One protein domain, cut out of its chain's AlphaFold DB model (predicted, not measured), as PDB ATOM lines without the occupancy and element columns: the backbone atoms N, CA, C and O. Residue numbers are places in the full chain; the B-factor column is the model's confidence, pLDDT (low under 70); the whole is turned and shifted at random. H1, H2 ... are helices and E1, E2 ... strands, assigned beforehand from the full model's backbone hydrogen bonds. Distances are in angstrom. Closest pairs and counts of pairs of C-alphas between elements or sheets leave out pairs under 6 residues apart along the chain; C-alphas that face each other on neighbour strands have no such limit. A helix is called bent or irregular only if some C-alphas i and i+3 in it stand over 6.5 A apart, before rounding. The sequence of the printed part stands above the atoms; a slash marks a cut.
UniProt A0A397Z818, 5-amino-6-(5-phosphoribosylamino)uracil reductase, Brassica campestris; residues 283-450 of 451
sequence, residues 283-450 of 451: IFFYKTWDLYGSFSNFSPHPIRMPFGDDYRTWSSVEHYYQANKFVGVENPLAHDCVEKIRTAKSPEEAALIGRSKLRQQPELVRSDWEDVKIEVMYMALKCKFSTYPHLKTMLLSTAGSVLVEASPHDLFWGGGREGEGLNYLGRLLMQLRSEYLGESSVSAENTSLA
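AT A GLANCE: This is residues 283 to 450 of the 451 residues of the protein "5-amino-6-(5-phosphoribosylamino)uracil reductase" of Brassica campestris (UniProt A0A397Z818). An up-and-down bundle of three helices, H1, H2 and H3, makes one end of the domain, H4 packs beside H1 in the middle, and the first part of the long helix H6, residues 424 to 432, packs at a steep angle on residues 374 to 382 of H4. The rest of H6 makes an arm: residues 438 to 450 stick out from the body. A strand hairpin, E2 and E3, sits by H1 and H4, and a second small sheet, E1 and E4, parallel, packs on the first turns of H6. The printed part has 168 residues, with six named helices and four named strands in the order E1 E2 E3 H1 H2 H3 H4 H5 E4 H6, mostly helix. It is compact, with a radius of gyration of the C-alphas of 17.1 A, and spans 56 by 42 by 28 A.

HOW THE PARTS SIT: E1, residues 283 to 285, is the parallel neighbour of E4, residues 402 to 405, with N 283 and O 402 2.8 A apart, within hydrogen-bond range. E2, residues 303 to 307, and E3, residues 310 to 314, form an antiparallel hairpin, with N 305 and O 312 2.9 A apart. H1, residues 317 to 326, touches H2, residues 332 to 342, at a shallow tilt of 3 degrees, opposite ways; their closest C-alphas are Ala 323 and Val 338, 4.8 A apart. H3, residues 347 to 360, touches H2 at 23 degrees, opposite ways, closest at the C-alphas of Ile 341 and Ala 350, 4.7 A. H4, residues 369 to 387, is irregular, with C-alphas 371 and 374 7.4 A apart; it touches H1 at a shallow tilt of 32 degrees, opposite ways, closest at the C-alphas of Val 317 and Ala 380, 5.7 A. H5, residues 389 to 396, and H4 only just touch, with 3 pairs of C-alphas within 8 A, only at the corner, closest at Phe 385 and Lys 392, 5.2 A. H6, residues 424 to 448, touches H4 with residues 424 to 432 alone, at a steep tilt of 46 degrees, closest at the C-alphas of Tyr 378 and Leu 428, 6.1 A. In H2, H3, H5 and H6 every O i to N i+4 pair is within hydrogen-bond range; in H1 4 of 6 are, in H4 13 of 15.

IN THESE COORDINATES: E1 begins at C-alpha 283 (423.123, 248.901, 291.387). H1 and H2 are each 15.5 A long, H3 19.9 A, H4 25.8 A. H6, 36.9 A, runs from C-alpha 424 (422.553, 252.820, 305.358) to C-alpha 448 (431.988, 217.504, 300.646).

THE WHOLE: The C-alphas of Gln 360 and Ala 450, the two farthest apart, are 60.8 A apart. The printed part has no cut. The links E1 to E2 and E4 to H6 are long. pLDDT is under 70 at residues 288 to 291, 408, 416 to 419 and 439 to 450.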
ATOM      1  N   ILE A 283     424.542 249.182 291.576       83.25
ATOM      2  CA  ILE A 283     423.123 248.901 291.387       83.25
ATOM      3  C   ILE A 283     422.320 249.892 292.223       83.25
ATOM      4  O   ILE A 283     422.341 249.867 293.458       83.25
ATOM      5  N   PHE A 284     421.575 250.746 291.529       82.50
ATOM      6  CA  PHE A 284     420.629 251.664 292.145       82.50
ATOM      7  C   PHE A 284     419.262 251.005 292.302       82.50
ATOM      8  O   PHE A 284     418.771 250.334 291.392       82.50
ATOM      9  N   PHE A 285     418.620 251.243 293.440       86.06
ATOM     10  CA  PHE A 285     417.231 250.862 293.669       86.06
ATOM     11  C   PHE A 285     416.499 251.974 294.417       86.06
ATOM     12  O   PHE A 285     417.050 252.581 295.330       86.06
ATOM     13  N   TYR A 286     415.259 252.271 294.035       78.88
ATOM     14  CA  TYR A 286     414.465 253.292 294.725       78.88
ATOM     15  C   TYR A 286     412.974 253.023 294.601       78.88
ATOM     16  O   TYR A 286     412.287 252.841 295.609       78.88
ATOM     17  N   LYS A 287     412.450 252.971 293.371       73.75
ATOM     18  CA  LYS A 287     411.021 252.765 293.164       73.75
ATOM     19  C   LYS A 287     410.689 251.286 293.215       73.75
ATOM     20  O   LYS A 287     411.413 250.453 292.689       73.75
ATOM     21  N   THR A 288     409.558 250.959 293.827       69.50
ATOM     22  CA  THR A 288     409.137 249.571 294.069       69.50
ATOM     23  C   THR A 288     408.832 248.780 292.795       69.50
ATOM     24  O   THR A 288     408.767 247.557 292.858       69.50
ATOM     25  N   TRP A 289     408.672 249.460 291.659       52.44
ATOM     26  CA  TRP A 289     408.429 248.869 290.342       52.44
ATOM     27  C   TRP A 289     409.697 248.689 289.491       52.44
ATOM     28  O   TRP A 289     409.602 248.174 288.379       52.44
ATOM     29  N   ASP A 290     410.865 249.116 289.980       68.88
ATOM     30  CA  ASP A 290     412.136 248.918 289.278       68.88
ATOM     31  C   ASP A 290     412.626 247.465 289.417       68.88
ATOM     32  O   ASP A 290     412.167 246.719 290.286       68.88
ATOM     33  N   LEU A 291     413.619 247.075 288.607       68.94
ATOM     34  CA  LEU A 291     414.219 245.728 288.608       68.94
ATOM     35  C   LEU A 291     414.631 245.251 290.014       68.94
ATOM     36  O   LEU A 291     414.383 244.106 290.380       68.94
ATOM     37  N   TYR A 292     415.205 246.156 290.810       85.81
ATOM     38  CA  TYR A 292     415.595 245.932 292.207       85.81
ATOM     39  C   TYR A 292     414.680 246.670 293.195       85.81
ATOM     40  O   TYR A 292     415.018 246.850 294.362       85.81
ATOM     41  N   GLY A 293     413.498 247.112 292.757       79.44
ATOM     42  CA  GLY A 293     412.544 247.862 293.576       79.44
ATOM     43  C   GLY A 293     412.066 247.106 294.815       79.44
ATOM     44  O   GLY A 293     411.723 247.703 295.840       79.44
ATOM     45  N   SER A 294     412.124 245.777 294.759       89.19
ATOM     46  CA  SER A 294     411.878 244.885 295.887       89.19
ATOM     47  C   SER A 294     412.914 245.015 297.008       89.19
ATOM     48  O   SER A 294     412.658 244.513 298.095       89.19
ATOM     49  N   PHE A 295     414.039 245.709 296.816       92.88
ATOM     50  CA  PHE A 295     415.005 246.007 297.880       92.88
ATOM     51  C   PHE A 295     414.544 247.146 298.791       92.88
ATOM     52  O   PHE A 295     414.904 247.178 299.967       92.88
ATOM     53  N   SER A 296     413.665 248.021 298.299       92.44
ATOM     54  CA  SER A 296     413.082 249.096 299.097       92.44
ATOM     55  C   SER A 296     412.287 248.554 300.292       92.44
ATOM     56  O   SER A 296     411.533 247.577 300.190       92.44
ATOM     57  N   ASN A 297     412.383 249.231 301.433       92.44
ATOM     58  CA  ASN A 297     411.515 249.031 302.600       92.44
ATOM     59  C   ASN A 297     410.032 249.350 302.308       92.44
ATOM     60  O   ASN A 297     409.149 248.877 303.030       92.44
ATOM     61  N   PHE A 298     409.752 250.079 301.222       92.69
ATOM     62  CA  PHE A 298     408.403 250.379 300.735       92.69
ATOM     63  C   PHE A 298     407.820 249.266 299.851       92.69
ATOM     64  O   PHE A 298     406.653 249.322 299.481       92.69
ATOM     65  N   SER A 299     408.585 248.230 299.499       91.38
ATOM     66  CA  SER A 299     408.053 247.138 298.677       91.38
ATOM     67  C   SER A 299     406.893 246.407 299.391       91.38
ATOM     68  O   SER A 299     407.016 246.170 300.601       91.38
ATOM     69  N   PRO A 300     405.838 245.965 298.679       90.81
ATOM     70  CA  PRO A 300     404.663 245.310 299.262       90.81
ATOM     71  C   PRO A 300     404.933 243.831 299.605       90.81
ATOM     72  O   PRO A 300     404.336 242.922 299.038       90.81
ATOM     73  N   HIS A 301     405.860 243.598 300.534       94.69
ATOM     74  CA  HIS A 301     406.249 242.275 301.021       94.69
ATOM     75  C   HIS A 301     405.948 242.186 302.519       94.69
ATOM     76  O   HIS A 301     406.737 242.704 303.320       94.69
ATOM     77  N   PRO A 302     404.814 241.576 302.905       95.81
ATOM     78  CA  PRO A 302     404.461 241.424 304.304       95.81
ATOM     79  C   PRO A 302     405.512 240.647 305.102       95.81
ATOM     80  O   PRO A 302     406.039 239.637 304.647       95.81
ATOM     81  N   ILE A 303     405.792 241.096 306.322       96.88
ATOM     82  CA  ILE A 303     406.731 240.433 307.236       96.88
ATOM     83  C   ILE A 303     406.038 240.067 308.540       96.88
ATOM     84  O   ILE A 303     405.191 240.812 309.037       96.88
ATOM     85  N   ARG A 304     406.406 238.920 309.116       96.19
ATOM     86  CA  ARG A 304     405.911 238.475 310.420       96.19
ATOM     87  C   ARG A 304     407.020 238.640 311.452       96.19
ATOM     88  O   ARG A 304     407.994 237.899 311.432       96.19
ATOM     89  N   MET A 305     406.860 239.618 312.339       95.56
ATOM     90  CA  MET A 305     407.881 240.027 313.306       95.56
ATOM     91  C   MET A 305     407.389 239.831 314.746       95.56
ATOM     92  O   MET A 305     406.191 240.015 314.992       95.56
ATOM     93  N   PRO A 306     408.282 239.518 315.704       89.38
ATOM     94  CA  PRO A 306     407.952 239.535 317.127       89.38
ATOM     95  C   PRO A 306     407.446 240.912 317.581       89.38
ATOM     96  O   PRO A 306     407.953 241.948 317.140       89.38
ATOM     97  N   PHE A 307     406.445 240.924 318.459       85.25
ATOM     98  CA  PHE A 307     405.878 242.122 319.071       85.25
ATOM     99  C   PHE A 307     405.294 241.795 320.455       85.25
ATOM    100  O   PHE A 307     404.178 241.281 320.564       85.25
ATOM    101  N   GLY A 308     406.040 242.117 321.515       80.25
ATOM    102  CA  GLY A 308     405.724 241.646 322.867       80.25
ATOM    103  C   GLY A 308     405.880 240.126 322.949       80.25
ATOM    104  O   GLY A 308     406.867 239.590 322.447       80.25
ATOM    105  N   ASP A 309     404.885 239.446 323.515       78.56
ATOM    106  CA  ASP A 309     404.881 237.983 323.681       78.56
ATOM    107  C   ASP A 309     404.320 237.212 322.464       78.56
ATOM    108  O   ASP A 309     404.186 235.990 322.513       78.56
ATOM    109  N   ASP A 310     403.974 237.898 321.367       86.19
ATOM    110  CA  ASP A 310     403.368 237.295 320.169       86.19
ATOM    111  C   ASP A 310     404.044 237.781 318.869       86.19
ATOM    112  O   ASP A 310     404.924 238.641 318.871       86.19
ATOM    113  N   TYR A 311     403.640 237.231 317.725       91.12
ATOM    114  CA  TYR A 311     404.075 237.635 316.394       91.12
ATOM    115  C   TYR A 311     402.985 238.413 315.671       91.12
ATOM    116  O   TYR A 311     401.844 237.968 315.559       91.12
ATOM    117  N   ARG A 312     403.366 239.529 315.050       92.81
ATOM    118  CA  ARG A 312     402.455 240.350 314.248       92.81
ATOM    119  C   ARG A 312     402.895 240.430 312.799       92.81
ATOM    120  O   ARG A 312     404.085 240.498 312.495       92.81
ATOM    121  N   THR A 313     401.907 240.450 311.912       95.44
ATOM    122  CA  THR A 313     402.111 240.658 310.477       95.44
ATOM    123  C   THR A 313     402.049 242.145 310.157       95.44
ATOM    124  O   THR A 313     401.105 242.837 310.546       95.44
ATOM    125  N   TRP A 314     403.048 242.616 309.422       96.31
ATOM    126  CA  TRP A 314     403.200 243.990 308.959       96.31
ATOM    127  C   TRP A 314     403.167 243.997 307.441       96.31
ATOM    128  O   TRP A 314     403.855 243.193 306.821       96.31
ATOM    129  N   SER A 315     402.397 244.901 306.838       94.94
ATOM    130  CA  SER A 315     402.201 244.942 305.381       94.94
ATOM    131  C   SER A 315     403.481 245.257 304.593       94.94
ATOM    132  O   SER A 315     403.570 244.933 303.411       94.94
ATOM    133  N   SER A 316     404.480 245.871 305.234       96.94
ATOM    134  CA  SER A 316     405.831 246.054 304.693       96.94
ATOM    135  C   SER A 316     406.857 246.279 305.812       96.94
ATOM    136  O   SER A 316     406.494 246.512 306.969       96.94
ATOM    137  N   VAL A 317     408.144 246.287 305.444       97.19
ATOM    138  CA  VAL A 317     409.250 246.697 306.330       97.19
ATOM    139  C   VAL A 317     409.027 248.112 306.874       97.19
ATOM    140  O   VAL A 317     409.229 248.342 308.062       97.19
ATOM    141  N   GLU A 318     408.537 249.039 306.045       96.62
ATOM    142  CA  GLU A 318     408.257 250.416 306.472       96.62
ATOM    143  C   GLU A 318     407.188 250.503 307.574       96.62
ATOM    144  O   GLU A 318     407.330 251.302 308.500       96.62
ATOM    145  N   HIS A 319     406.155 249.650 307.543       97.44
ATOM    146  CA  HIS A 319     405.143 249.619 308.609       97.44
ATOM    147  C   HIS A 319     405.767 249.221 309.947       97.44
ATOM    148  O   HIS A 319     405.552 249.889 310.960       97.44
ATOM    149  N   TYR A 320     406.569 248.153 309.942       97.06
ATOM    150  CA  TYR A 320     407.267 247.694 311.138       97.06
ATOM    151  C   TYR A 320     408.237 248.759 311.660       97.06
ATOM    152  O   TYR A 320     408.210 249.089 312.846       97.06
ATOM    153  N   TYR A 321     409.053 249.342 310.779       96.81
ATOM    154  CA  TYR A 321     410.048 250.348 311.145       96.81
ATOM    155  C   TYR A 321     409.409 251.593 311.780       96.81
ATOM    156  O   TYR A 321     409.845 252.049 312.835       96.81
ATOM    157  N   GLN A 322     408.335 252.123 311.187       96.81
ATOM    158  CA  GLN A 322     407.658 253.312 311.712       96.81
ATOM    159  C   GLN A 322     406.934 253.038 313.030       96.81
ATOM    160  O   GLN A 322     406.929 253.901 313.906       96.81
ATOM    161  N   ALA A 323     406.357 251.847 313.200       95.06
ATOM    162  CA  ALA A 323     405.683 251.467 314.434       95.06
ATOM    163  C   ALA A 323     406.658 251.283 315.604       95.06
ATOM    164  O   ALA A 323     406.351 251.689 316.724       95.06
ATOM    165  N   ASN A 324     407.857 250.748 315.347       95.06
ATOM    166  CA  ASN A 324     408.871 250.499 316.379       95.06
ATOM    167  C   ASN A 324     409.393 251.760 317.079       95.06
ATOM    168  O   ASN A 324     409.950 251.656 318.169       95.06
ATOM    169  N   LYS A 325     409.137 252.949 316.521       94.25
ATOM    170  CA  LYS A 325     409.373 254.234 317.194       94.25
ATOM    171  C   LYS A 325     408.594 254.381 318.497       94.25
ATOM    172  O   LYS A 325     409.062 255.050 319.405       94.25
ATOM    173  N   PHE A 326     407.412 253.779 318.582       94.12
ATOM    174  CA  PHE A 326     406.456 253.981 319.677       94.12
ATOM    175  C   PHE A 326     406.365 252.763 320.612       94.12
ATOM    176  O   PHE A 326     405.585 252.751 321.561       94.12
ATOM    177  N   VAL A 327     407.136 251.707 320.335       90.25
ATOM    178  CA  VAL A 327     407.118 250.460 321.110       90.25
ATOM    179  C   VAL A 327     407.853 250.646 322.433       90.25
ATOM    180  O   VAL A 327     408.926 251.240 322.465       90.25
ATOM    181  N   GLY A 328     407.280 250.115 323.516       85.12
ATOM    182  CA  GLY A 328     407.857 250.179 324.864       85.12
ATOM    183  C   GLY A 328     407.559 251.473 325.629       85.12
ATOM    184  O   GLY A 328     407.934 251.586 326.789       85.12
ATOM    185  N   VAL A 329     406.862 252.434 325.017       89.06
ATOM    186  CA  VAL A 329     406.446 253.671 325.689       89.06
ATOM    187  C   VAL A 329     405.148 253.423 326.460       89.06
ATOM    188  O   VAL A 329     404.130 253.062 325.867       89.06
ATOM    189  N   GLU A 330     405.166 253.652 327.776       85.88
ATOM    190  CA  GLU A 330     404.005 253.519 328.673       85.88
ATOM    191  C   GLU A 330     403.005 254.681 328.496       85.88
ATOM    192  O   GLU A 330     402.712 255.448 329.409       85.88
ATOM    193  N   ASN A 331     402.485 254.848 327.277       88.94
ATOM    194  CA  ASN A 331     401.481 255.850 326.947       88.94
ATOM    195  C   ASN A 331     400.421 255.249 326.001       88.94
ATOM    196  O   ASN A 331     400.772 254.793 324.909       88.94
ATOM    197  N   PRO A 332     399.118 255.291 326.348       89.38
ATOM    198  CA  PRO A 332     398.051 254.784 325.482       89.38
ATOM    199  C   PRO A 332     398.050 255.388 324.068       89.38
ATOM    200  O   PRO A 332     397.705 254.707 323.104       89.38
ATOM    201  N   LEU A 333     398.483 256.646 323.919       88.44
ATOM    202  CA  LEU A 333     398.593 257.311 322.617       88.44
ATOM    203  C   LEU A 333     399.717 256.727 321.753       88.44
ATOM    204  O   LEU A 333     399.579 256.694 320.531       88.44
ATOM    205  N   ALA A 334     400.809 256.254 322.360       88.44
ATOM    206  CA  ALA A 334     401.882 255.572 321.640       88.44
ATOM    207  C   ALA A 334     401.386 254.221 321.094       88.44
ATOM    208  O   ALA A 334     401.612 253.907 319.926       88.44
ATOM    209  N   HIS A 335     400.605 253.480 321.891       89.50
ATOM    210  CA  HIS A 335     399.980 252.229 321.453       89.50
ATOM    211  C   HIS A 335     398.988 252.437 320.295       89.50
ATOM    212  O   HIS A 335     399.022 251.708 319.304       89.50
ATOM    213  N   ASP A 336     398.157 253.478 320.367       91.75
ATOM    214  CA  ASP A 336     397.252 253.855 319.273       91.75
ATOM    215  C   ASP A 336     398.018 254.238 317.989       91.75
ATOM    216  O   ASP A 336     397.614 253.873 316.884       91.75
ATOM    217  N   CYS A 337     399.175 254.904 318.110       92.00
ATOM    218  CA  CYS A 337     400.036 255.191 316.959       92.00
ATOM    219  C   CYS A 337     400.560 253.908 316.297       92.00
ATOM    220  O   CYS A 337     400.551 253.821 315.069       92.00
ATOM    221  N   VAL A 338     400.965 252.906 317.086       93.88
ATOM    222  CA  VAL A 338     401.397 251.597 316.568       93.88
ATOM    223  C   VAL A 338     400.287 250.938 315.750       93.88
ATOM    224  O   VAL A 338     400.536 250.524 314.617       93.88
ATOM    225  N   GLU A 339     399.061 250.864 316.278       93.25
ATOM    226  CA  GLU A 339     397.942 250.236 315.563       93.25
ATOM    227  C   GLU A 339     397.553 250.999 314.295       93.25
ATOM    228  O   GLU A 339     397.296 250.383 313.256       93.25
ATOM    229  N   LYS A 340     397.576 252.336 314.333       94.50
ATOM    230  CA  LYS A 340     397.326 253.175 313.151       94.50
ATOM    231  C   LYS A 340     398.367 252.967 312.059       94.50
ATOM    232  O   LYS A 340     398.008 252.855 310.893       94.50
ATOM    233  N   ILE A 341     399.645 252.880 312.426       95.69
ATOM    234  CA  ILE A 341     400.720 252.600 311.468       95.69
ATOM    235  C   ILE A 341     400.565 251.188 310.906       95.69
ATOM    236  O   ILE A 341     400.683 251.004 309.701       95.69
ATOM    237  N   ARG A 342     400.257 250.195 311.747       94.69
ATOM    238  CA  ARG A 342     400.080 248.796 311.328       94.69
ATOM    239  C   ARG A 342     398.921 248.616 310.345       94.69
ATOM    240  O   ARG A 342     399.017 247.793 309.441       94.69
ATOM    241  N   THR A 343     397.830 249.350 310.549       94.56
ATOM    242  CA  THR A 343     396.605 249.274 309.730       94.56
ATOM    243  C   THR A 343     396.578 250.260 308.561       94.56
ATOM    244  O   THR A 343     395.591 250.289 307.821       94.56
ATOM    245  N   ALA A 344     397.647 251.038 308.363       95.50
ATOM    246  CA  ALA A 344     397.794 251.918 307.212       95.50
ATOM    247  C   ALA A 344     397.667 251.132 305.896       95.50
ATOM    248  O   ALA A 344     398.069 249.972 305.787       95.50
ATOM    249  N   LYS A 345     397.086 251.765 304.873       92.56
ATOM    250  CA  LYS A 345     396.799 251.107 303.589       92.56
ATOM    251  C   LYS A 345     398.033 250.990 302.701       92.56
ATOM    252  O   LYS A 345     398.016 250.240 301.729       92.56
ATOM    253  N   SER A 346     399.072 251.767 302.995       92.69
ATOM    254  CA  SER A 346     400.288 251.867 302.192       92.69
ATOM    255  C   SER A 346     401.506 252.202 303.059       92.69
ATOM    256  O   SER A 346     401.362 252.829 304.115       92.69
ATOM    257  N   PRO A 347     402.719 251.816 302.629       92.44
ATOM    258  CA  PRO A 347     403.950 252.190 303.321       92.44
ATOM    259  C   PRO A 347     404.156 253.710 303.366       92.44
ATOM    260  O   PRO A 347     404.686 254.222 304.348       92.44
ATOM    261  N   GLU A 348     403.681 254.458 302.369       91.19
ATOM    262  CA  GLU A 348     403.688 255.922 302.361       91.19
ATOM    263  C   GLU A 348     402.832 256.507 303.487       91.19
ATOM    264  O   GLU A 348     403.266 257.436 304.172       91.19
ATOM    265  N   GLU A 349     401.642 255.948 303.714       90.19
ATOM    266  CA  GLU A 349     400.752 256.352 304.803       90.19
ATOM    267  C   GLU A 349     401.350 255.996 306.172       90.19
ATOM    268  O   GLU A 349     401.401 256.852 307.057       90.19
ATOM    269  N   ALA A 350     401.903 254.788 306.325       94.06
ATOM    270  CA  ALA A 350     402.635 254.384 307.528       94.06
ATOM    271  C   ALA A 350     403.796 255.349 307.840       94.06
ATOM    272  O   ALA A 350     403.944 255.830 308.970       94.06
ATOM    273  N   ALA A 351     404.584 255.701 306.819       92.06
ATOM    274  CA  ALA A 351     405.696 256.636 306.928       92.06
ATOM    275  C   ALA A 351     405.251 258.066 307.244       92.06
ATOM    276  O   ALA A 351     405.955 258.780 307.964       92.06
ATOM    277  N   LEU A 352     404.110 258.501 306.707       90.19
ATOM    278  CA  LEU A 352     403.525 259.807 306.993       90.19
ATOM    279  C   LEU A 352     403.066 259.893 308.451       90.19
ATOM    280  O   LEU A 352     403.419 260.857 309.133       90.19
ATOM    281  N   ILE A 353     402.337 258.885 308.941       90.06
ATOM    282  CA  ILE A 353     401.844 258.829 310.324       90.06
ATOM    283  C   ILE A 353     403.026 258.854 311.300       90.06
ATOM    284  O   ILE A 353     403.089 259.739 312.157       90.06
ATOM    285  N   GLY A 354     404.003 257.956 311.126       91.12
ATOM    286  CA  GLY A 354     405.165 257.866 312.012       91.12
ATOM    287  C   GLY A 354     406.012 259.143 312.031       91.12
ATOM    288  O   GLY A 354     406.374 259.638 313.101       91.12
ATOM    289  N   ARG A 355     406.281 259.748 310.863       90.56
ATOM    290  CA  ARG A 355     407.040 261.014 310.768       90.56
ATOM    291  C   ARG A 355     406.261 262.226 311.278       90.56
ATOM    292  O   ARG A 355     406.861 263.144 311.833       90.56
ATOM    293  N   SER A 356     404.943 262.272 311.082       86.94
ATOM    294  CA  SER A 356     404.108 263.355 311.612       86.94
ATOM    295  C   SER A 356     404.056 263.304 313.135       86.94
ATOM    296  O   SER A 356     404.235 264.333 313.783       86.94
ATOM    297  N   LYS A 357     403.871 262.109 313.708       88.81
ATOM    298  CA  LYS A 357     403.796 261.919 315.157       88.81
ATOM    299  C   LYS A 357     405.109 262.213 315.865       88.81
ATOM    300  O   LYS A 357     405.082 262.962 316.829       88.81
ATOM    301  N   LEU A 358     406.242 261.770 315.322       87.50
ATOM    302  CA  LEU A 358     407.565 262.145 315.836       87.50
ATOM    303  C   LEU A 358     407.761 263.675 315.905       87.50
ATOM    304  O   LEU A 358     408.339 264.176 316.859       87.50
ATOM    305  N   ARG A 359     407.269 264.427 314.908       86.69
ATOM    306  CA  ARG A 359     407.394 265.897 314.885       86.69
ATOM    307  C   ARG A 359     406.446 266.608 315.849       86.69
ATOM    308  O   ARG A 359     406.801 267.655 316.371       86.69
ATOM    309  N   GLN A 360     405.231 266.092 316.016       89.50
ATOM    310  CA  GLN A 360     404.196 266.729 316.836       89.50
ATOM    311  C   GLN A 360     404.298 266.356 318.315       89.50
ATOM    312  O   GLN A 360     403.940 267.166 319.162       89.50
ATOM    313  N   GLN A 361     404.721 265.124 318.599       90.19
ATOM    314  CA  GLN A 361     404.703 264.504 319.921       90.19
ATOM    315  C   GLN A 361     405.957 263.630 320.113       90.19
ATOM    316  O   GLN A 361     405.856 262.397 320.152       90.19
ATOM    317  N   PRO A 362     407.159 264.234 320.154       88.81
ATOM    318  CA  PRO A 362     408.408 263.492 320.324       88.81
ATOM    319  C   PRO A 362     408.459 262.695 321.637       88.81
ATOM    320  O   PRO A 362     409.149 261.685 321.700       88.81
ATOM    321  N   GLU A 363     407.685 263.082 322.657       89.38
ATOM    322  CA  GLU A 363     407.549 262.376 323.936       89.38
ATOM    323  C   GLU A 363     406.920 260.978 323.822       89.38
ATOM    324  O   GLU A 363     407.025 260.177 324.747       89.38
ATOM    325  N   LEU A 364     406.251 260.681 322.703       90.00
ATOM    326  CA  LEU A 364     405.665 259.365 322.438       90.00
ATOM    327  C   LEU A 364     406.656 258.392 321.794       90.00
ATOM    328  O   LEU A 364     406.309 257.230 321.585       90.00
ATOM    329  N   VAL A 365     407.854 258.852 321.441       91.25
ATOM    330  CA  VAL A 365     408.890 258.031 320.816       91.25
ATOM    331  C   VAL A 365     409.819 257.483 321.892       91.25
ATOM    332  O   VAL A 365     410.180 258.186 322.833       91.25
ATOM    333  N   ARG A 366     410.199 256.211 321.758       93.06
ATOM    334  CA  ARG A 366     411.134 255.549 322.672       93.06
ATOM    335  C   ARG A 366     412.455 256.318 322.760       93.06
ATOM    336  O   ARG A 366     412.970 256.806 321.752       93.06
ATOM    337  N   SER A 367     413.005 256.419 323.966       90.00
ATOM    338  CA  SER A 367     414.163 257.271 324.265       90.00
ATOM    339  C   SER A 367     415.455 256.837 323.570       90.00
ATOM    340  O   SER A 367     416.314 257.668 323.306       90.00
ATOM    341  N   ASP A 368     415.585 255.549 323.267       91.50
ATOM    342  CA  ASP A 368     416.737 254.905 322.628       91.50
ATOM    343  C   ASP A 368     416.576 254.765 321.102       91.50
ATOM    344  O   ASP A 368     417.336 254.046 320.457       91.50
ATOM    345  N   TRP A 369     415.583 255.431 320.493       92.94
ATOM    346  CA  TRP A 369     415.261 255.258 319.071       92.94
ATOM    347  C   TRP A 369     416.459 255.486 318.139       92.94
ATOM    348  O   TRP A 369     416.656 254.728 317.188       92.94
ATOM    349  N   GLU A 370     417.264 256.515 318.404       90.00
ATOM    350  CA  GLU A 370     418.427 256.834 317.571       90.00
ATOM    351  C   GLU A 370     419.513 255.750 317.623       90.00
ATOM    352  O   GLU A 370     420.191 255.543 316.614       90.00
ATOM    353  N   ASP A 371     419.608 255.016 318.735       87.31
ATOM    354  CA  ASP A 371     420.573 253.932 318.935       87.31
ATOM    355  C   ASP A 371     420.097 252.625 318.276       87.31
ATOM    356  O   ASP A 371     420.895 251.893 317.690       87.31
ATOM    357  N   VAL A 372     418.786 252.348 318.303       93.06
ATOM    358  CA  VAL A 372     418.227 251.060 317.840       93.06
ATOM    359  C   VAL A 372     417.704 251.065 316.400       93.06
ATOM    360  O   VAL A 372     417.478 250.001 315.825       93.06
ATOM    361  N   LYS A 373     417.493 252.231 315.771       93.19
ATOM    362  CA  LYS A 373     416.860 252.332 314.436       93.19
ATOM    363  C   LYS A 373     417.547 251.488 313.351       93.19
ATOM    364  O   LYS A 373     416.867 250.952 312.475       93.19
ATOM    365  N   ILE A 374     418.877 251.364 313.403       92.50
ATOM    366  CA  ILE A 374     419.657 250.576 312.435       92.50
ATOM    367  C   ILE A 374     419.353 249.087 312.600       92.50
ATOM    368  O   ILE A 374     419.028 248.414 311.624       92.50
ATOM    369  N   GLU A 375     419.387 248.600 313.837       94.25
ATOM    370  CA  GLU A 375     419.099 247.208 314.174       94.25
ATOM    371  C   GLU A 375     417.649 246.831 313.838       94.25
ATOM    372  O   GLU A 375     417.403 245.804 313.206       94.25
ATOM    373  N   VAL A 376     416.686 247.699 314.165       95.94
ATOM    374  CA  VAL A 376     415.263 247.495 313.839       95.94
ATOM    375  C   VAL A 376     415.055 247.337 312.329       95.94
ATOM    376  O   VAL A 376     414.338 246.431 311.895       95.94
ATOM    377  N   MET A 377     415.686 248.194 311.516       97.12
ATOM    378  CA  MET A 377     415.628 248.080 310.055       97.12
ATOM    379  C   MET A 377     416.275 246.775 309.580       97.12
ATOM    380  O   MET A 377     415.695 246.063 308.758       97.12
ATOM    381  N   TYR A 378     417.449 246.438 310.116       97.00
ATOM    382  CA  TYR A 378     418.180 245.233 309.742       97.00
ATOM    383  C   TYR A 378     417.371 243.961 309.997       97.00
ATOM    384  O   TYR A 378     417.219 243.135 309.098       97.00
ATOM    385  N   MET A 379     416.772 243.834 311.182       96.31
ATOM    386  CA  MET A 379     415.943 242.684 311.553       96.31
ATOM    387  C   MET A 379     414.727 242.525 310.636       96.31
ATOM    388  O   MET A 379     414.394 241.413 310.222       96.31
ATOM    389  N   ALA A 380     414.085 243.634 310.264       96.94
ATOM    390  CA  ALA A 380     412.948 243.625 309.352       96.94
ATOM    391  C   ALA A 380     413.342 243.213 307.923       96.94
ATOM    392  O   ALA A 380     412.645 242.416 307.291       96.94
ATOM    393  N   LEU A 381     414.478 243.713 307.422       97.06
ATOM    394  CA  LEU A 381     415.032 243.298 306.131       97.06
ATOM    395  C   LEU A 381     415.421 241.821 306.153       97.06
ATOM    396  O   LEU A 381     415.008 241.071 305.272       97.06
ATOM    397  N   LYS A 382     416.137 241.371 307.187       96.69
ATOM    398  CA  LYS A 382     416.518 239.966 307.348       96.69
ATOM    399  C   LYS A 382     415.292 239.054 307.335       96.69
ATOM    400  O   LYS A 382     415.292 238.059 306.611       96.69
ATOM    401  N   CYS A 383     414.217 239.415 308.041       96.69
ATOM    402  CA  CYS A 383     412.948 238.683 307.992       96.69
ATOM    403  C   CYS A 383     412.363 238.626 306.573       96.69
ATOM    404  O   CYS A 383     412.055 237.539 306.081       96.69
ATOM    405  N   LYS A 384     412.264 239.769 305.884       97.44
ATOM    406  CA  LYS A 384     411.752 239.854 304.508       97.44
ATOM    407  C   LYS A 384     412.517 238.934 303.555       97.44
ATOM    408  O   LYS A 384     411.914 238.077 302.917       97.44
ATOM    409  N   PHE A 385     413.835 239.073 303.473       95.88
ATOM    410  CA  PHE A 385     414.639 238.286 302.533       95.88
ATOM    411  C   PHE A 385     414.729 236.805 302.924       95.88
ATOM    412  O   PHE A 385     414.860 235.962 302.044       95.88
ATOM    413  N   SER A 386     414.562 236.462 304.205       94.00
ATOM    414  CA  SER A 386     414.471 235.058 304.636       94.00
ATOM    415  C   SER A 386     413.104 234.436 304.325       94.00
ATOM    416  O   SER A 386     413.014 233.234 304.098       94.00
ATOM    417  N   THR A 387     412.041 235.244 304.292       93.50
ATOM    418  CA  THR A 387     410.666 234.793 304.013       93.50
ATOM    419  C   THR A 387     410.430 234.536 302.523       93.50
ATOM    420  O   THR A 387     409.662 233.644 302.167       93.50
ATOM    421  N   TYR A 388     411.081 235.302 301.641       91.38
ATOM    422  CA  TYR A 388     410.836 235.273 300.197       91.38
ATOM    423  C   TYR A 388     412.064 234.761 299.419       91.38
ATOM    424  O   TYR A 388     412.971 235.547 299.134       91.38
ATOM    425  N   PRO A 389     412.088 233.478 298.994       89.00
ATOM    426  CA  PRO A 389     413.248 232.883 298.324       89.00
ATOM    427  C   PRO A 389     413.705 233.639 297.073       89.00
ATOM    428  O   PRO A 389     414.897 233.844 296.879       89.00
ATOM    429  N   HIS A 390     412.767 234.133 296.263       86.69
ATOM    430  CA  HIS A 390     413.083 234.905 295.060       86.69
ATOM    431  C   HIS A 390     413.796 236.235 295.371       86.69
ATOM    432  O   HIS A 390     414.661 236.650 294.605       86.69
ATOM    433  N   LEU A 391     413.494 236.882 296.507       90.44
ATOM    434  CA  LEU A 391     414.214 238.080 296.951       90.44
ATOM    435  C   LEU A 391     415.618 237.735 297.439       90.44
ATOM    436  O   LEU A 391     416.554 238.471 297.147       90.44
ATOM    437  N   LYS A 392     415.778 236.608 298.145       91.25
ATOM    438  CA  LYS A 392     417.097 236.098 298.538       91.25
ATOM    439  C   LYS A 392     417.966 235.827 297.311       91.25
ATOM    440  O   LYS A 392     419.093 236.307 297.258       91.25
ATOM    441  N   THR A 393     417.434 235.135 296.303       86.75
ATOM    442  CA  THR A 393     418.138 234.887 295.035       86.75
ATOM    443  C   THR A 393     418.492 236.191 294.322       86.75
ATOM    444  O   THR A 393     419.625 236.346 293.879       86.75
ATOM    445  N   MET A 394     417.566 237.152 294.266       87.50
ATOM    446  CA  MET A 394     417.820 238.473 293.684       87.50
ATOM    447  C   MET A 394     418.900 239.251 294.447       87.50
ATOM    448  O   MET A 394     419.707 239.931 293.834       87.50
ATOM    449  N   LEU A 395     418.948 239.156 295.778       90.56
ATOM    450  CA  LEU A 395     420.007 239.782 296.568       90.56
ATOM    451  C   LEU A 395     421.364 239.121 296.296       90.56
ATOM    452  O   LEU A 395     422.362 239.817 296.115       90.56
ATOM    453  N   LEU A 396     421.404 237.791 296.220       89.50
ATOM    454  CA  LEU A 396     422.619 237.032 295.922       89.50
ATOM    455  C   LEU A 396     423.142 237.284 294.503       89.50
ATOM    456  O   LEU A 396     424.354 237.373 294.328       89.50
ATOM    457  N   SER A 397     422.265 237.488 293.513       84.31
ATOM    458  CA  SER A 397     422.683 237.803 292.137       84.31
ATOM    459  C   SER A 397     423.376 239.160 292.002       84.31
ATOM    460  O   SER A 397     423.990 239.437 290.978       84.31
ATOM    461  N   THR A 398     423.323 239.999 293.041       87.06
ATOM    462  CA  THR A 398     424.077 241.258 293.098       87.06
ATOM    463  C   THR A 398     425.476 241.110 293.693       87.06
ATOM    464  O   THR A 398     426.121 242.123 293.964       87.06
ATOM    465  N   ALA A 399     425.953 239.888 293.960       84.00
ATOM    466  CA  ALA A 399     427.309 239.654 294.455       84.00
ATOM    467  C   ALA A 399     428.349 240.418 293.610       84.00
ATOM    468  O   ALA A 399     428.216 240.531 292.395       84.00
ATOM    469  N   GLY A 400     429.330 241.030 294.279       73.38
ATOM    470  CA  GLY A 400     430.310 241.914 293.634       73.38
ATOM    471  C   GLY A 400     429.865 243.355 293.409       73.38
ATOM    472  O   GLY A 400     430.714 244.231 293.286       73.38
ATOM    473  N   SER A 401     428.559 243.631 293.415       83.88
ATOM    474  CA  SER A 401     428.010 244.959 293.117       83.88
ATOM    475  C   SER A 401     427.715 245.782 294.376       83.88
ATOM    476  O   SER A 401     427.344 245.239 295.426       83.88
ATOM    477  N   VAL A 402     427.839 247.107 294.274       83.50
ATOM    478  CA  VAL A 402     427.476 248.057 295.340       83.50
ATOM    479  C   VAL A 402     425.993 248.388 295.231       83.50
ATOM    480  O   VAL A 402     425.539 248.840 294.185       83.50
ATOM    481  N   LEU A 403     425.239 248.192 296.314       89.19
ATOM    482  CA  LEU A 403     423.816 248.532 296.361       89.19
ATOM    483  C   LEU A 403     423.632 249.947 296.908       89.19
ATOM    484  O   LEU A 403     424.073 250.239 298.023       89.19
ATOM    485  N   VAL A 404     422.955 250.809 296.149       85.94
ATOM    486  CA  VAL A 404     422.652 252.187 296.552       85.94
ATOM    487  C   VAL A 404     421.150 252.426 296.512       85.94
ATOM    488  O   VAL A 404     420.521 252.330 295.457       85.94
ATOM    489  N   GLU A 405     420.578 252.761 297.668       88.94
ATOM    490  CA  GLU A 405     419.203 253.246 297.742       88.94
ATOM    491  C   GLU A 405     419.183 254.679 297.186       88.94
ATOM    492  O   GLU A 405     419.842 255.572 297.717       88.94
ATOM    493  N   ALA A 406     418.503 254.895 296.063       82.81
ATOM    494  CA  ALA A 406     418.557 256.151 295.316       82.81
ATOM    495  C   ALA A 406     417.481 257.161 295.763       82.81
ATOM    496  O   ALA A 406     416.929 257.886 294.931       82.81
ATOM    497  N   SER A 407     417.152 257.220 297.062       81.44
ATOM    498  CA  SER A 407     416.260 258.248 297.602       81.44
ATOM    499  C   SER A 407     416.934 259.617 297.550       81.44
ATOM    500  O   SER A 407     417.928 259.856 298.241       81.44
ATOM    501  N   PRO A 408     416.341 260.587 296.834       67.06
ATOM    502  CA  PRO A 408     416.893 261.930 296.702       67.06
ATOM    503  C   PRO A 408     416.620 262.813 297.931       67.06
ATOM    504  O   PRO A 408     416.795 264.026 297.874       67.06
ATOM    505  N   HIS A 409     416.075 262.272 299.017       71.88
ATOM    506  CA  HIS A 409     415.672 263.066 300.183       71.88
ATOM    507  C   HIS A 409     416.115 262.463 301.510       71.88
ATOM    508  O   HIS A 409     416.155 263.176 302.511       71.88
ATOM    509  N   ASP A 410     416.411 261.167 301.532       77.81
ATOM    510  CA  ASP A 410     416.821 260.475 302.741       77.81
ATOM    511  C   ASP A 410     418.344 260.354 302.763       77.81
ATOM    512  O   ASP A 410     418.912 259.439 302.180       77.81
ATOM    513  N   LEU A 411     419.008 261.307 303.421       75.50
ATOM    514  CA  LEU A 411     420.470 261.314 303.535       75.50
ATOM    515  C   LEU A 411     421.004 260.249 304.496       75.50
ATOM    516  O   LEU A 411     422.211 260.050 304.568       75.50
ATOM    517  N   PHE A 412     420.142 259.598 305.277       85.56
ATOM    518  CA  PHE A 412     420.568 258.563 306.211       85.56
ATOM    519  C   PHE A 412     420.446 257.186 305.556       85.56
ATOM    520  O   PHE A 412     421.436 256.469 305.413       85.56
ATOM    521  N   TRP A 413     419.243 256.820 305.115       87.50
ATOM    522  CA  TRP A 413     418.991 255.515 304.507       87.50
ATOM    523  C   TRP A 413     419.424 255.442 303.045       87.50
ATOM    524  O   TRP A 413     419.879 254.380 302.618       87.50
ATOM    525  N   GLY A 414     419.324 256.557 302.321       85.94
ATOM    526  CA  GLY A 414     419.637 256.674 300.903       85.94
ATOM    527  C   GLY A 414     420.995 257.284 300.596       85.94
ATOM    528  O   GLY A 414     421.714 257.753 301.481       85.94
ATOM    529  N   GLY A 415     421.346 257.263 299.313       71.75
ATOM    530  CA  GLY A 415     422.564 257.844 298.749       71.75
ATOM    531  C   GLY A 415     422.510 259.361 298.556       71.75
ATOM    532  O   GLY A 415     423.523 259.958 298.205       71.75
ATOM    533  N   GLY A 416     421.371 260.011 298.813       62.72
ATOM    534  CA  GLY A 416     421.216 261.447 298.573       62.72
ATOM    535  C   GLY A 416     421.164 261.793 297.083       62.72
ATOM    536  O   GLY A 416     421.123 260.918 296.218       62.72
ATOM    537  N   ARG A 417     421.102 263.087 296.763       51.50
ATOM    538  CA  ARG A 417     420.925 263.568 295.376       51.50
ATOM    539  C   ARG A 417     422.219 263.578 294.572       51.50
ATOM    540  O   ARG A 417     422.191 263.483 293.349       51.50
ATOM    541  N   GLU A 418     423.336 263.724 295.264       50.66
ATOM    542  CA  GLU A 418     424.683 263.935 294.743       50.66
ATOM    543  C   GLU A 418     425.664 262.844 295.195       50.66
ATOM    544  O   GLU A 418     426.839 262.914 294.826       50.66
ATOM    545  N   GLY A 419     425.202 261.845 295.958       60.78
ATOM    546  CA  GLY A 419     426.046 260.837 296.612       60.78
ATOM    547  C   GLY A 419     426.459 261.211 298.041       60.78
ATOM    548  O   GLY A 419     427.325 260.568 298.621       60.78
ATOM    549  N   GLU A 420     425.870 262.266 298.604       71.38
ATOM    550  CA  GLU A 420     426.127 262.788 299.948       71.38
ATOM    551  C   GLU A 420     425.419 262.006 301.064       71.38
ATOM    552  O   GLU A 420     425.696 262.221 302.246       71.38
ATOM    553  N   GLY A 421     424.481 261.127 300.706       71.56
ATOM    554  CA  GLY A 421     423.764 260.287 301.654       71.56
ATOM    555  C   GLY A 421     424.604 259.111 302.154       71.56
ATOM    556  O   GLY A 421     425.463 258.570 301.459       71.56
ATOM    557  N   LEU A 422     424.340 258.685 303.385       76.19
ATOM    558  CA  LEU A 422     425.092 257.632 304.065       76.19
ATOM    559  C   LEU A 422     424.784 256.233 303.510       76.19
ATOM    560  O   LEU A 422     425.571 255.310 303.738       76.19
ATOM    561  N   ASN A 423     423.681 256.071 302.769       90.25
ATOM    562  CA  ASN A 423     423.247 254.822 302.139       90.25
ATOM    563  C   ASN A 423     423.154 253.646 303.133       90.25
ATOM    564  O   ASN A 423     423.546 252.517 302.825       90.25
ATOM    565  N   TYR A 424     422.663 253.886 304.356       89.19
ATOM    566  CA  TYR A 424     422.553 252.820 305.358       89.19
ATOM    567  C   TYR A 424     421.691 251.648 304.880       89.19
ATOM    568  O   TYR A 424     421.993 250.510 305.229       89.19
ATOM    569  N   LEU A 425     420.672 251.874 304.042       91.81
ATOM    570  CA  LEU A 425     419.835 250.778 303.558       91.81
ATOM    571  C   LEU A 425     420.613 249.848 302.618       91.81
ATOM    572  O   LEU A 425     420.588 248.631 302.799       91.81
ATOM    573  N   GLY A 426     421.357 250.416 301.664       91.06
ATOM    574  CA  GLY A 426     422.252 249.652 300.797       91.06
ATOM    575  C   GLY A 426     423.310 248.882 301.593       91.06
ATOM    576  O   GLY A 426     423.543 247.705 301.323       91.06
ATOM    577  N   ARG A 427     423.886 249.501 302.636       89.25
ATOM    578  CA  ARG A 427     424.843 248.845 303.551       89.25
ATOM    579  C   ARG A 427     424.237 247.630 304.252       89.25
ATOM    580  O   ARG A 427     424.852 246.569 304.235       89.25
ATOM    581  N   LEU A 428     423.036 247.762 304.817       92.88
ATOM    582  CA  LEU A 428     422.349 246.658 305.496       92.88
ATOM    583  C   LEU A 428     422.031 245.497 304.543       92.88
ATOM    584  O   LEU A 428     422.171 244.336 304.918       92.88
ATOM    585  N   LEU A 429     421.642 245.789 303.300       94.44
ATOM    586  CA  LEU A 429     421.401 244.756 302.289       94.44
ATOM    587  C   LEU A 429     422.690 244.047 301.868       94.44
ATOM    588  O   LEU A 429     422.696 242.828 301.718       94.44
ATOM    589  N   MET A 430     423.789 244.787 301.706       93.88
ATOM    590  CA  MET A 430     425.096 244.195 301.419       93.88
ATOM    591  C   MET A 430     425.613 243.357 302.594       93.88
ATOM    592  O   MET A 430     426.147 242.277 302.361       93.88
ATOM    593  N   GLN A 431     425.393 243.794 303.839       90.81
ATOM    594  CA  GLN A 431     425.676 242.995 305.034       90.81
ATOM    595  C   GLN A 431     424.882 241.681 305.016       90.81
ATOM    596  O   GLN A 431     425.465 240.608 305.155       90.81
ATOM    597  N   LEU A 432     423.570 241.749 304.768       93.12
ATOM    598  CA  LEU A 432     422.708 240.568 304.694       93.12
ATOM    599  C   LEU A 432     423.113 239.616 303.556       93.12
ATOM    600  O   LEU A 432     423.093 238.397 303.715       93.12
ATOM    601  N   ARG A 433     423.521 240.166 302.406       93.69
ATOM    602  CA  ARG A 433     424.066 239.398 301.279       93.69
ATOM    603  C   ARG A 433     425.320 238.628 301.691       93.69
ATOM    604  O   ARG A 433     425.425 237.447 301.372       93.69
ATOM    605  N   SER A 434     426.243 239.279 302.399       86.31
ATOM    606  CA  SER A 434     427.464 238.645 302.905       86.31
ATOM    607  C   SER A 434     427.162 237.519 303.895       86.31
ATOM    608  O   SER A 434     427.787 236.465 303.806       86.31
ATOM    609  N   GLU A 435     426.171 237.687 304.779       89.94
ATOM    610  CA  GLU A 435     425.724 236.612 305.680       89.94
ATOM    611  C   GLU A 435     425.231 235.385 304.898       89.94
ATOM    612  O   GLU A 435     425.662 234.266 305.170       89.94
ATOM    613  N   TYR A 436     424.401 235.577 303.869       88.31
ATOM    614  CA  TYR A 436     423.916 234.459 303.054       88.31
ATOM    615  C   TYR A 436     425.010 233.770 302.232       88.31
ATOM    616  O   TYR A 436     424.955 232.551 302.048       88.31
ATOM    617  N   LEU A 437     426.002 234.513 301.739       82.00
ATOM    618  CA  LEU A 437     427.153 233.928 301.047       82.00
ATOM    619  C   LEU A 437     428.026 233.105 302.008       82.00
ATOM    620  O   LEU A 437     428.446 232.006 301.647       82.00
ATOM    621  N   GLY A 438     428.225 233.583 303.241       71.94
ATOM    622  CA  GLY A 438     428.947 232.856 304.291       71.94
ATOM    623  C   GLY A 438     428.221 231.598 304.790       71.94
ATOM    624  O   GLY A 438     428.853 230.573 305.027       71.94
ATOM    625  N   GLU A 439     426.890 231.616 304.893       59.50
ATOM    626  CA  GLU A 439     426.098 230.408 305.193       59.50
ATOM    627  C   GLU A 439     426.202 229.358 304.070       59.50
ATOM    628  O   GLU A 439     426.218 228.152 304.328       59.50
ATOM    629  N   SER A 440     426.324 229.812 302.818       54.06
ATOM    630  CA  SER A 440     426.418 228.936 301.645       54.06
ATOM    631  C   SER A 440     427.761 228.196 301.587       54.06
ATOM    632  O   SER A 440     427.775 227.000 301.294       54.06
ATOM    633  N   SER A 441     428.876 228.848 301.947       41.28
ATOM    634  CA  SER A 441     430.200 228.205 301.995       41.28
ATOM    635  C   SER A 441     430.304 227.133 303.087       41.28
ATOM    636  O   SER A 441     430.877 226.075 302.847       41.28
ATOM    637  N   VAL A 442     429.666 227.343 304.245       42.03
ATOM    638  CA  VAL A 442     429.628 226.347 305.337       42.03
ATOM    639  C   VAL A 442     428.736 225.148 304.978       42.03
ATOM    640  O   VAL A 442     429.023 224.012 305.357       42.03
ATOM    641  N   SER A 443     427.670 225.362 304.198       39.47
ATOM    642  CA  SER A 443     426.832 224.262 303.699       39.47
ATOM    643  C   SER A 443     427.532 223.407 302.627       39.47
ATOM    644  O   SER A 443     427.360 222.187 302.604       39.47
ATOM    645  N   ALA A 444     428.382 224.014 301.790       38.31
ATOM    646  CA  ALA A 444     429.147 223.308 300.761       38.31
ATOM    647  C   ALA A 444     430.260 222.423 301.359       38.31
ATOM    648  O   ALA A 444     430.432 221.282 300.926       38.31
ATOM    649  N   GLU A 445     430.951 222.884 302.408       37.91
ATOM    650  CA  GLU A 445     431.976 222.088 303.105       37.91
ATOM    651  C   GLU A 445     431.390 220.867 303.835       37.91
ATOM    652  O   GLU A 445     431.974 219.784 303.793       37.91
ATOM    653  N   ASN A 446     430.186 220.978 304.409       36.94
ATOM    654  CA  ASN A 446     429.521 219.841 305.060       36.94
ATOM    655  C   ASN A 446     428.989 218.785 304.077       36.94
ATOM    656  O   ASN A 446     428.788 217.638 304.468       36.94
ATOM    657  N   THR A 447     428.786 219.140 302.805       38.34
ATOM    658  CA  THR A 447     428.348 218.180 301.775       38.34
ATOM    659  C   THR A 447     429.543 217.463 301.129       38.34
ATOM    660  O   THR A 447     429.422 216.318 300.705       38.34
ATOM    661  N   SER A 448     430.727 218.090 301.130       36.44
ATOM    662  CA  SER A 448     431.988 217.504 300.646       36.44
ATOM    663  C   SER A 448     432.600 216.457 301.589       36.44
ATOM    664  O   SER A 448     433.486 215.718 301.170       36.44
ATOM    665  N   LEU A 449     432.169 216.398 302.851       39.16
ATOM    666  CA  LEU A 449     432.627 215.418 303.847       39.16
ATOM    667  C   LEU A 449     431.676 214.214 303.996       39.16
ATOM    668  O   LEU A 449     431.926 213.341 304.826       39.16
ATOM    669  N   ALA A 450     430.600 214.160 303.204       36.62
ATOM    670  CA  ALA A 450     429.559 213.134 303.284       36.62
ATOM    671  C   ALA A 450     429.295 212.401 301.950       36.62
ATOM    672  O   ALA A 450     428.185 211.906 301.739       36.62
TER     673      ALA A 450